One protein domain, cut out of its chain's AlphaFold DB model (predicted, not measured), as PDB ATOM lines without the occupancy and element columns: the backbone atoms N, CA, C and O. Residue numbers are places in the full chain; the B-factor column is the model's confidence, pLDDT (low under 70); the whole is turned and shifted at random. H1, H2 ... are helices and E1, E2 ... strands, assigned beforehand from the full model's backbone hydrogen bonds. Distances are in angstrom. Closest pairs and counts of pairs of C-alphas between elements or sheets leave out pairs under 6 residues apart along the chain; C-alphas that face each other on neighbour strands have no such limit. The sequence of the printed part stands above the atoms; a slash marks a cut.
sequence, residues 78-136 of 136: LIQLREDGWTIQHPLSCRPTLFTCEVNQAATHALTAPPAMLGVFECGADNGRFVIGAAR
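What this domain is: This is residues 78 to 136 of the 136 residues of an uncharacterized protein of Micromonospora endophytica (Xie et al. 2001) Li et al. 2019 (UniProt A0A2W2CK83). A strongly twisted sheet of four strands, built from two hairpins side by side, E1 with E2 and E3 with E4, has one short helix, H1, packed on it, mostly against E3 and E4. A loop of residues 90 to 101 swings well out from the end of E2 before the chain comes back into H1. The printed part has 59 residues, with one named helix and four named strands in the order E1, E2, H1, E3, E4; the sheet runs E2, E1, E3, E4, antiparallel throughout, and the class is mixed, helices and strands. The whole is compact, with a radius of gyration of the C-alphas of 11.0 A and spans of 30 by 22 by 20 A.

How they stand to each other: E1, residues 78 to 82, and E2, residues 85 to 89, form a hairpin, antiparallel at 162 degrees, with N 80 and O 87 within hydrogen-bond range at 2.9 A. E3, residues 119 to 126, is the antiparallel neighbour of E1 at 128 degrees, with N 79 and O 121 at 2.8 A. E3 and E4, residues 129 to 135, form the second hairpin, antiparallel at 144 degrees, with N 133 and O 122 at 2.8 A. E2 and E4 are the edge strands and are apart. From edge to edge the strands' lines turn by 97 degrees. H1, residues 102 to 110, is on the sheet; its closest C-alphas to E4 are those of Ala 106 and Phe 130, 5.0 A, and to E3 those of Val 103 and Ala 125, also 5.0 A. Its closest to E2 are those of Asn 104 and Ile 88, 7.5 A. Every O i to N i+4 pair inside H1 is within hydrogen-bond range. E2, H1 and E3 make a split strand-helix-strand unit, two strands running the same way with a helix between them along the chain and E1 between them in the sheet; its crossover is left-handed.

Where its parts are: E1 begins at C-alpha 78, (32.967, -17.407, 24.610). H1 begins at C-alpha 102, (29.973, -18.098, 37.730), and measures 12.1 A from first to last C-alpha. E3 is the longest strand, 21.3 A, and E4 measures 18.7 A, ending at C-alpha 135, (41.768, -17.449, 20.607). E1 measures 13.1 A and E2 13.9 A.

The domain as a whole: The two C-alphas farthest apart are those of Pro 96 and Ala 116, 31.7 A. The printed part has no cut. The link from E2 to H1, 12 residues, is long; that from H1 to E3 is short, and those within the hairpins are tight. The mean pLDDT of the printed part is 85.2, with residues 135 to 136 under 70.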
ATOM      1  N   LEU A  78      32.166 -18.236  25.503       88.69
ATOM      2  CA  LEU A  78      32.967 -17.407  24.610       88.69
ATOM      3  C   LEU A  78      32.850 -15.952  25.022       88.69
ATOM      4  O   LEU A  78      31.754 -15.469  25.291       88.69
ATOM      5  N   ILE A  79      33.970 -15.239  25.028       88.31
ATOM      6  CA  ILE A  79      33.994 -13.795  25.209       88.31
ATOM      7  C   ILE A  79      34.469 -13.121  23.929       88.31
ATOM      8  O   ILE A  79      35.513 -13.460  23.377       88.31
ATOM      9  N   GLN A  80      33.699 -12.136  23.475       90.12
ATOM     10  CA  GLN A  80      34.111 -11.212  22.430       90.12
ATOM     11  C   GLN A  80      34.576  -9.908  23.074       90.12
ATOM     12  O   GLN A  80      33.789  -9.220  23.726       90.12
ATOM     13  N   LEU A  81      35.845  -9.564  22.869       89.56
ATOM     14  CA  LEU A  81      36.465  -8.316  23.308       89.56
ATOM     15  C   LEU A  81      36.521  -7.328  22.137       89.56
ATOM     16  O   LEU A  81      37.019  -7.658  21.057       89.56
ATOM     17  N   ARG A  82      36.001  -6.120  22.355       90.75
ATOM     18  CA  ARG A  82      35.880  -5.025  21.381       90.75
ATOM     19  C   ARG A  82      36.455  -3.740  21.976       90.75
ATOM     20  O   ARG A  82      36.659  -3.645  23.184       90.75
ATOM     21  N   GLU A  83      36.708  -2.744  21.134       86.25
ATOM     22  CA  GLU A  83      37.228  -1.440  21.582       86.25
ATOM     23  C   GLU A  83      36.281  -0.737  22.566       86.25
ATOM     24  O   GLU A  83      36.727  -0.028  23.464       86.25
ATOM     25  N   ASP A  84      34.975  -0.961  22.414       85.12
ATOM     26  CA  ASP A  84      33.903  -0.339  23.189       85.12
ATOM     27  C   ASP A  84      33.393  -1.200  24.356       85.12
ATOM     28  O   ASP A  84      32.515  -0.764  25.103       85.12
ATOM     29  N   GLY A  85      33.933  -2.408  24.547       87.88
ATOM     30  CA  GLY A  85      33.546  -3.286  25.648       87.88
ATOM     31  C   GLY A  85      33.638  -4.770  25.319       87.88
ATOM     32  O   GLY A  85      34.491  -5.216  24.555       87.88
ATOM     33  N   TRP A  86      32.760  -5.566  25.927       91.62
ATOM     34  CA  TRP A  86      32.797  -7.021  25.817       91.62
ATOM     35  C   TRP A  86      31.399  -7.642  25.862       91.62
ATOM     36  O   TRP A  86      30.452  -7.036  26.360       91.62
ATOM     37  N   THR A  87      31.268  -8.851  25.323       91.12
ATOM     38  CA  THR A  87      30.047  -9.670  25.401       91.12
ATOM     39  C   THR A  87      30.407 -11.128  25.626       91.12
ATOM     40  O   THR A  87      31.342 -11.620  24.998       91.12
ATOM     41  N   ILE A  88      29.647 -11.822  26.478       87.81
ATOM     42  CA  ILE A  88      29.805 -13.260  26.715       87.81
ATOM     43  C   ILE A  88      28.658 -14.020  26.052       87.81
ATOM     44  O   ILE A  88      27.482 -13.755  26.308       87.81
ATOM     45  N   GLN A  89      29.015 -14.987  25.216       88.50
ATOM     46  CA  GLN A  89      28.124 -16.026  24.731       88.50
ATOM     47  C   GLN A  89      28.188 -17.207  25.699       88.50
ATOM     48  O   GLN A  89      29.253 -17.768  25.961       88.50
ATOM     49  N   HIS A  90      27.029 -17.553  26.252       86.38
ATOM     50  CA  HIS A  90      26.897 -18.650  27.200       86.38
ATOM     51  C   HIS A  90      26.536 -19.965  26.505       86.38
ATOM     52  O   HIS A  90      25.708 -19.952  25.584       86.38
ATOM     53  N   PRO A  91      27.048 -21.096  27.021       84.75
ATOM     54  CA  PRO A  91      26.608 -22.420  26.617       84.75
ATOM     55  C   PRO A  91      25.126 -22.625  26.971       84.75
ATOM     56  O   PRO A  91      24.599 -22.010  27.909       84.75
ATOM     57  N   LEU A  92      24.432 -23.529  26.271       80.56
ATOM     58  CA  LEU A  92      23.024 -23.835  26.574       80.56
ATOM     59  C   LEU A  92      22.830 -24.378  28.000       80.56
ATOM     60  O   LEU A  92      21.788 -24.118  28.604       80.56
ATOM     61  N   SER A  93      23.845 -25.042  28.560       76.62
ATOM     62  CA  SER A  93      23.865 -25.551  29.939       76.62
ATOM     63  C   SER A  93      23.726 -24.460  31.006       76.62
ATOM     64  O   SER A  93      23.312 -24.744  32.126       76.62
ATOM     65  N   CYS A  94      24.011 -23.197  30.674       81.25
ATOM     66  CA  CYS A  94      23.803 -22.076  31.589       81.25
ATOM     67  C   CYS A  94      22.344 -21.604  31.669       81.25
ATOM     68  O   CYS A  94      22.038 -20.710  32.459       81.25
ATOM     69  N   ARG A  95      21.419 -22.165  30.877       79.88
ATOM     70  CA  ARG A  95      19.982 -21.880  31.003       79.88
ATOM     71  C   ARG A  95      19.338 -22.809  32.043       79.88
ATOM     72  O   ARG A  95      19.628 -23.999  32.035       79.88
ATOM     73  N   PRO A  96      18.422 -22.308  32.901       73.06
ATOM     74  CA  PRO A  96      17.850 -20.952  32.933       73.06
ATOM     75  C   PRO A  96      18.655 -19.932  33.766       73.06
ATOM     76  O   PRO A  96      18.282 -18.765  33.846       73.06
ATOM     77  N   THR A  97      19.750 -20.348  34.393       82.19
ATOM     78  CA  THR A  97      20.492 -19.618  35.433       82.19
ATOM     79  C   THR A  97      21.590 -18.689  34.896       82.19
ATOM     80  O   THR A  97      22.638 -18.540  35.518       82.19
ATOM     81  N   LEU A  98      21.363 -18.030  33.753       82.44
ATOM     82  CA  LEU A  98      22.388 -17.222  33.067       82.44
ATOM     83  C   LEU A  98      22.958 -16.112  33.962       82.44
ATOM     84  O   LEU A  98      24.170 -15.938  34.052       82.44
ATOM     85  N   PHE A  99      22.092 -15.396  34.682       83.00
ATOM     86  CA  PHE A  99      22.511 -14.303  35.566       83.00
ATOM     87  C   PHE A  99      23.301 -14.776  36.791       83.00
ATOM     88  O   PHE A  99      24.056 -13.997  37.370       83.00
ATOM     89  N   THR A 100      23.154 -16.044  37.178       87.25
ATOM     90  CA  THR A 100      23.894 -16.653  38.288       87.25
ATOM     91  C   THR A 100      25.047 -17.533  37.810       87.25
ATOM     92  O   THR A 100      25.637 -18.238  38.618       87.25
ATOM     93  N   CYS A 101      25.374 -17.510  36.514       89.69
ATOM     94  CA  CYS A 101      26.540 -18.200  35.985       89.69
ATOM     95  C   CYS A 101      27.826 -17.617  36.594       89.69
ATOM     96  O   CYS A 101      28.038 -16.402  36.566       89.69
ATOM     97  N   GLU A 102      28.703 -18.485  37.101       91.38
ATOM     98  CA  GLU A 102      29.973 -18.098  37.730       91.38
ATOM     99  C   GLU A 102      30.873 -17.298  36.782       91.38
ATOM    100  O   GLU A 102      31.510 -16.334  37.200       91.38
ATOM    101  N   VAL A 103      30.865 -17.630  35.486       90.88
ATOM    102  CA  VAL A 103      31.626 -16.901  34.460       90.88
ATOM    103  C   VAL A 103      31.093 -15.480  34.284       90.88
ATOM    104  O   VAL A 103      31.877 -14.536  34.218       90.88
ATOM    105  N   ASN A 104      29.768 -15.304  34.280       90.88
ATOM    106  CA  ASN A 104      29.145 -13.984  34.168       90.88
ATOM    107  C   ASN A 104      29.456 -13.104  35.394       90.88
ATOM    108  O   ASN A 104      29.768 -11.918  35.261       90.88
ATOM    109  N   GLN A 105      29.418 -13.693  36.592       91.44
ATOM    110  CA  GLN A 105      29.781 -12.994  37.827       91.44
ATOM    111  C   GLN A 105      31.264 -12.606  37.828       91.44
ATOM    112  O   GLN A 105      31.595 -11.438  38.032       91.44
ATOM    113  N   ALA A 106      32.154 -13.555  37.528       91.94
ATOM    114  CA  ALA A 106      33.592 -13.315  37.492       91.94
ATOM    115  C   ALA A 106      33.971 -12.235  36.463       91.94
ATOM    116  O   ALA A 106      34.760 -11.342  36.775       91.94
ATOM    117  N   ALA A 107      33.370 -12.262  35.268       89.75
ATOM    118  CA  ALA A 107      33.597 -11.262  34.226       89.75
ATOM    119  C   ALA A 107      33.186  -9.850  34.663       89.75
ATOM    120  O   ALA A 107      33.946  -8.901  34.469       89.75
ATOM    121  N   THR A 108      32.027  -9.718  35.318       86.56
ATOM    122  CA  THR A 108      31.513  -8.431  35.818       86.56
ATOM    123  C   THR A 108      32.480  -7.774  36.810       86.56
ATOM    124  O   THR A 108      32.605  -6.551  36.839       86.56
ATOM    125  N   HIS A 109      33.191  -8.575  37.606       85.81
ATOM    126  CA  HIS A 109      34.179  -8.077  38.564       85.81
ATOM    127  C   HIS A 109      35.564  -7.833  37.952       85.81
ATOM    128  O   HIS A 109      36.272  -6.936  38.406       85.81
ATOM    129  N   ALA A 110      35.971  -8.627  36.959       85.56
ATOM    130  CA  ALA A 110      37.326  -8.599  36.411       85.56
ATOM    131  C   ALA A 110      37.508  -7.616  35.240       85.56
ATOM    132  O   ALA A 110      38.585  -7.045  35.077       85.56
ATOM    133  N   LEU A 111      36.478  -7.411  34.416       85.62
ATOM    134  CA  LEU A 111      36.572  -6.654  33.163       85.62
ATOM    135  C   LEU A 111      36.137  -5.195  33.343       85.62
ATOM    136  O   LEU A 111      35.165  -4.734  32.743       85.62
ATOM    137  N   THR A 112      36.868  -4.465  34.186       83.81
ATOM    138  CA  THR A 112      36.594  -3.049  34.502       83.81
ATOM    139  C   THR A 112      37.425  -2.060  33.683       83.81
ATOM    140  O   THR A 112      37.248  -0.851  33.818       83.81
ATOM    141  N   ALA A 113      38.362  -2.549  32.871       79.75
ATOM    142  CA  ALA A 113      39.252  -1.747  32.038       79.75
ATOM    143  C   ALA A 113      39.135  -2.164  30.563       79.75
ATOM    144  O   ALA A 113      38.710  -3.290  30.285       79.75
ATOM    145  N   PRO A 114      39.521  -1.289  29.615       78.50
ATOM    146  CA  PRO A 114      39.567  -1.646  28.203       78.50
ATOM    147  C   PRO A 114      40.437  -2.893  27.966       78.50
ATOM    148  O   PRO A 114      41.507  -3.012  28.574       78.50
ATOM    149  N   PRO A 115      40.004  -3.824  27.100       78.94
ATOM    150  CA  PRO A 115      40.744  -5.050  26.855       78.94
ATOM    151  C   PRO A 115      42.051  -4.766  26.108       78.94
ATOM    152  O   PRO A 115      42.077  -4.034  25.122       78.94
ATOM    153  N   ALA A 116      43.148  -5.383  26.554       80.00
ATOM    154  CA  ALA A 116      44.458  -5.245  25.906       80.00
ATOM    155  C   ALA A 116      44.536  -5.953  24.540       80.00
ATOM    156  O   ALA A 116      45.464  -5.724  23.766       80.00
ATOM    157  N   MET A 117      43.574  -6.832  24.263       84.19
ATOM    158  CA  MET A 117      43.485  -7.654  23.064       84.19
ATOM    159  C   MET A 117      42.029  -7.753  22.617       84.19
ATOM    160  O   MET A 117      41.130  -7.922  23.439       84.19
ATOM    161  N   LEU A 118      41.810  -7.637  21.310       91.06
ATOM    162  CA  LEU A 118      40.494  -7.716  20.682       91.06
ATOM    163  C   LEU A 118      40.331  -9.073  19.999       91.06
ATOM    164  O   LEU A 118      41.317  -9.655  19.546       91.06
ATOM    165  N   GLY A 119      39.097  -9.562  19.903       88.12
ATOM    166  CA  GLY A 119      38.796 -10.844  19.258       88.12
ATOM    167  C   GLY A 119      37.818 -11.706  20.045       88.12
ATOM    168  O   GLY A 119      37.155 -11.223  20.965       88.12
ATOM    169  N   VAL A 120      37.719 -12.978  19.656       85.56
ATOM    170  CA  VAL A 120      36.868 -13.983  20.303       85.56
ATOM    171  C   VAL A 120      37.748 -15.042  20.954       85.56
ATOM    172  O   VAL A 120      38.661 -15.580  20.330       85.56
ATOM    173  N   PHE A 121      37.464 -15.334  22.218       86.19
ATOM    174  CA  PHE A 121      38.251 -16.247  23.036       86.19
ATOM    175  C   PHE A 121      37.335 -17.162  23.834       86.19
ATOM    176  O   PHE A 121      36.237 -16.763  24.228       86.19
ATOM    177  N   GLU A 122      37.812 -18.363  24.135       89.56
ATOM    178  CA  GLU A 122      37.193 -19.180  25.176       89.56
ATOM    179  C   GLU A 122      37.457 -18.552  26.550       89.56
ATOM    180  O   GLU A 122      38.512 -17.964  26.794       89.56
ATOM    181  N   CYS A 123      36.494 -18.640  27.459       87.94
ATOM    182  CA  CYS A 123      36.601 -18.087  28.800       87.94
ATOM    183  C   CYS A 123      35.942 -18.987  29.847       87.94
ATOM    184  O   CYS A 123      35.170 -19.897  29.534       87.94
ATOM    185  N   GLY A 124      36.269 -18.737  31.111       91.31
ATOM    186  CA  GLY A 124      35.769 -19.514  32.236       91.31
ATOM    187  C   GLY A 124      35.960 -18.816  33.577       91.31
ATOM    188  O   GLY A 124      36.433 -17.678  33.650       91.31
ATOM    189  N   ALA A 125      35.594 -19.523  34.642       90.56
ATOM    190  CA  ALA A 125      35.849 -19.126  36.018       90.56
ATOM    191  C   ALA A 125      36.702 -20.204  36.698       90.56
ATOM    192  O   ALA A 125      36.345 -21.378  36.683       90.56
ATOM    193  N   ASP A 126      37.820 -19.799  37.296       87.88
ATOM    194  CA  ASP A 126      38.680 -20.660  38.110       87.88
ATOM    195  C   ASP A 126      38.832 -20.029  39.497       87.88
ATOM    196  O   ASP A 126      39.348 -18.917  39.632       87.88
ATOM    197  N   ASN A 127      38.329 -20.706  40.533       85.25
ATOM    198  CA  ASN A 127      38.352 -20.223  41.919       85.25
ATOM    199  C   ASN A 127      37.827 -18.775  42.074       85.25
ATOM    200  O   ASN A 127      38.407 -17.951  42.784       85.25
ATOM    201  N   GLY A 128      36.739 -18.448  41.364       84.12
ATOM    202  CA  GLY A 128      36.112 -17.119  41.363       84.12
ATOM    203  C   GLY A 128      36.837 -16.055  40.529       84.12
ATOM    204  O   GLY A 128      36.413 -14.900  40.514       84.12
ATOM    205  N   ARG A 129      37.919 -16.410  39.826       87.62
ATOM    206  CA  ARG A 129      38.641 -15.515  38.913       87.62
ATOM    207  C   ARG A 129      38.231 -15.775  37.474       87.62
ATOM    208  O   ARG A 129      38.133 -16.923  37.054       87.62
ATOM    209  N   PHE A 130      38.045 -14.701  36.715       91.81
ATOM    210  CA  PHE A 130      37.785 -14.796  35.285       91.81
ATOM    211  C   PHE A 130      39.070 -15.180  34.546       91.81
ATOM    212  O   PHE A 130      40.110 -14.546  34.742       91.81
ATOM    213  N   VAL A 131      38.993 -16.211  33.709       90.94
ATOM    214  CA  VAL A 131      40.111 -16.700  32.896       90.94
ATOM    215  C   VAL A 131      39.743 -16.649  31.417       90.94
ATOM    216  O   VAL A 131      38.619 -16.975  31.040       90.94
ATOM    217  N   ILE A 132      40.699 -16.234  30.583       88.75
ATOM    218  CA  ILE A 132      40.585 -16.216  29.121       88.75
ATOM    219  C   ILE A 132      41.594 -17.226  28.571       88.75
ATOM    220  O   ILE A 132      42.772 -17.186  28.927       88.75
ATOM    221  N   GLY A 133      41.103 -18.154  27.756       82.12
ATOM    222  CA  GLY A 133      41.864 -19.213  27.107       82.12
ATOM    223  C   GLY A 133      42.359 -18.826  25.714       82.12
ATOM    224  O   GLY A 133      42.624 -17.660  25.422       82.12
ATOM    225  N   ALA A 134      42.514 -19.832  24.852       71.38
ATOM    226  CA  ALA A 134      42.997 -19.634  23.490       71.38
ATOM    227  C   ALA A 134      42.001 -18.835  22.628       71.38
ATOM    228  O   ALA A 134      40.785 -18.868  22.842       71.38
ATOM    229  N   ALA A 135      42.547 -18.116  21.645       62.53
ATOM    230  CA  ALA A 135      41.768 -17.449  20.607       62.53
ATOM    231  C   ALA A 135      41.115 -18.484  19.684       62.53
ATOM    232  O   ALA A 135      41.743 -19.502  19.378       62.53
ATOM    233  N   ARG A 136      39.893 -18.194  19.233       55.75
ATOM    234  CA  ARG A 136      39.219 -18.939  18.163       55.75
ATOM    235  C   ARG A 136      39.390 -18.260  16.809       55.75
ATOM    236  O   ARG A 136      39.449 -17.009  16.779       55.75
TER     237      ARG A 136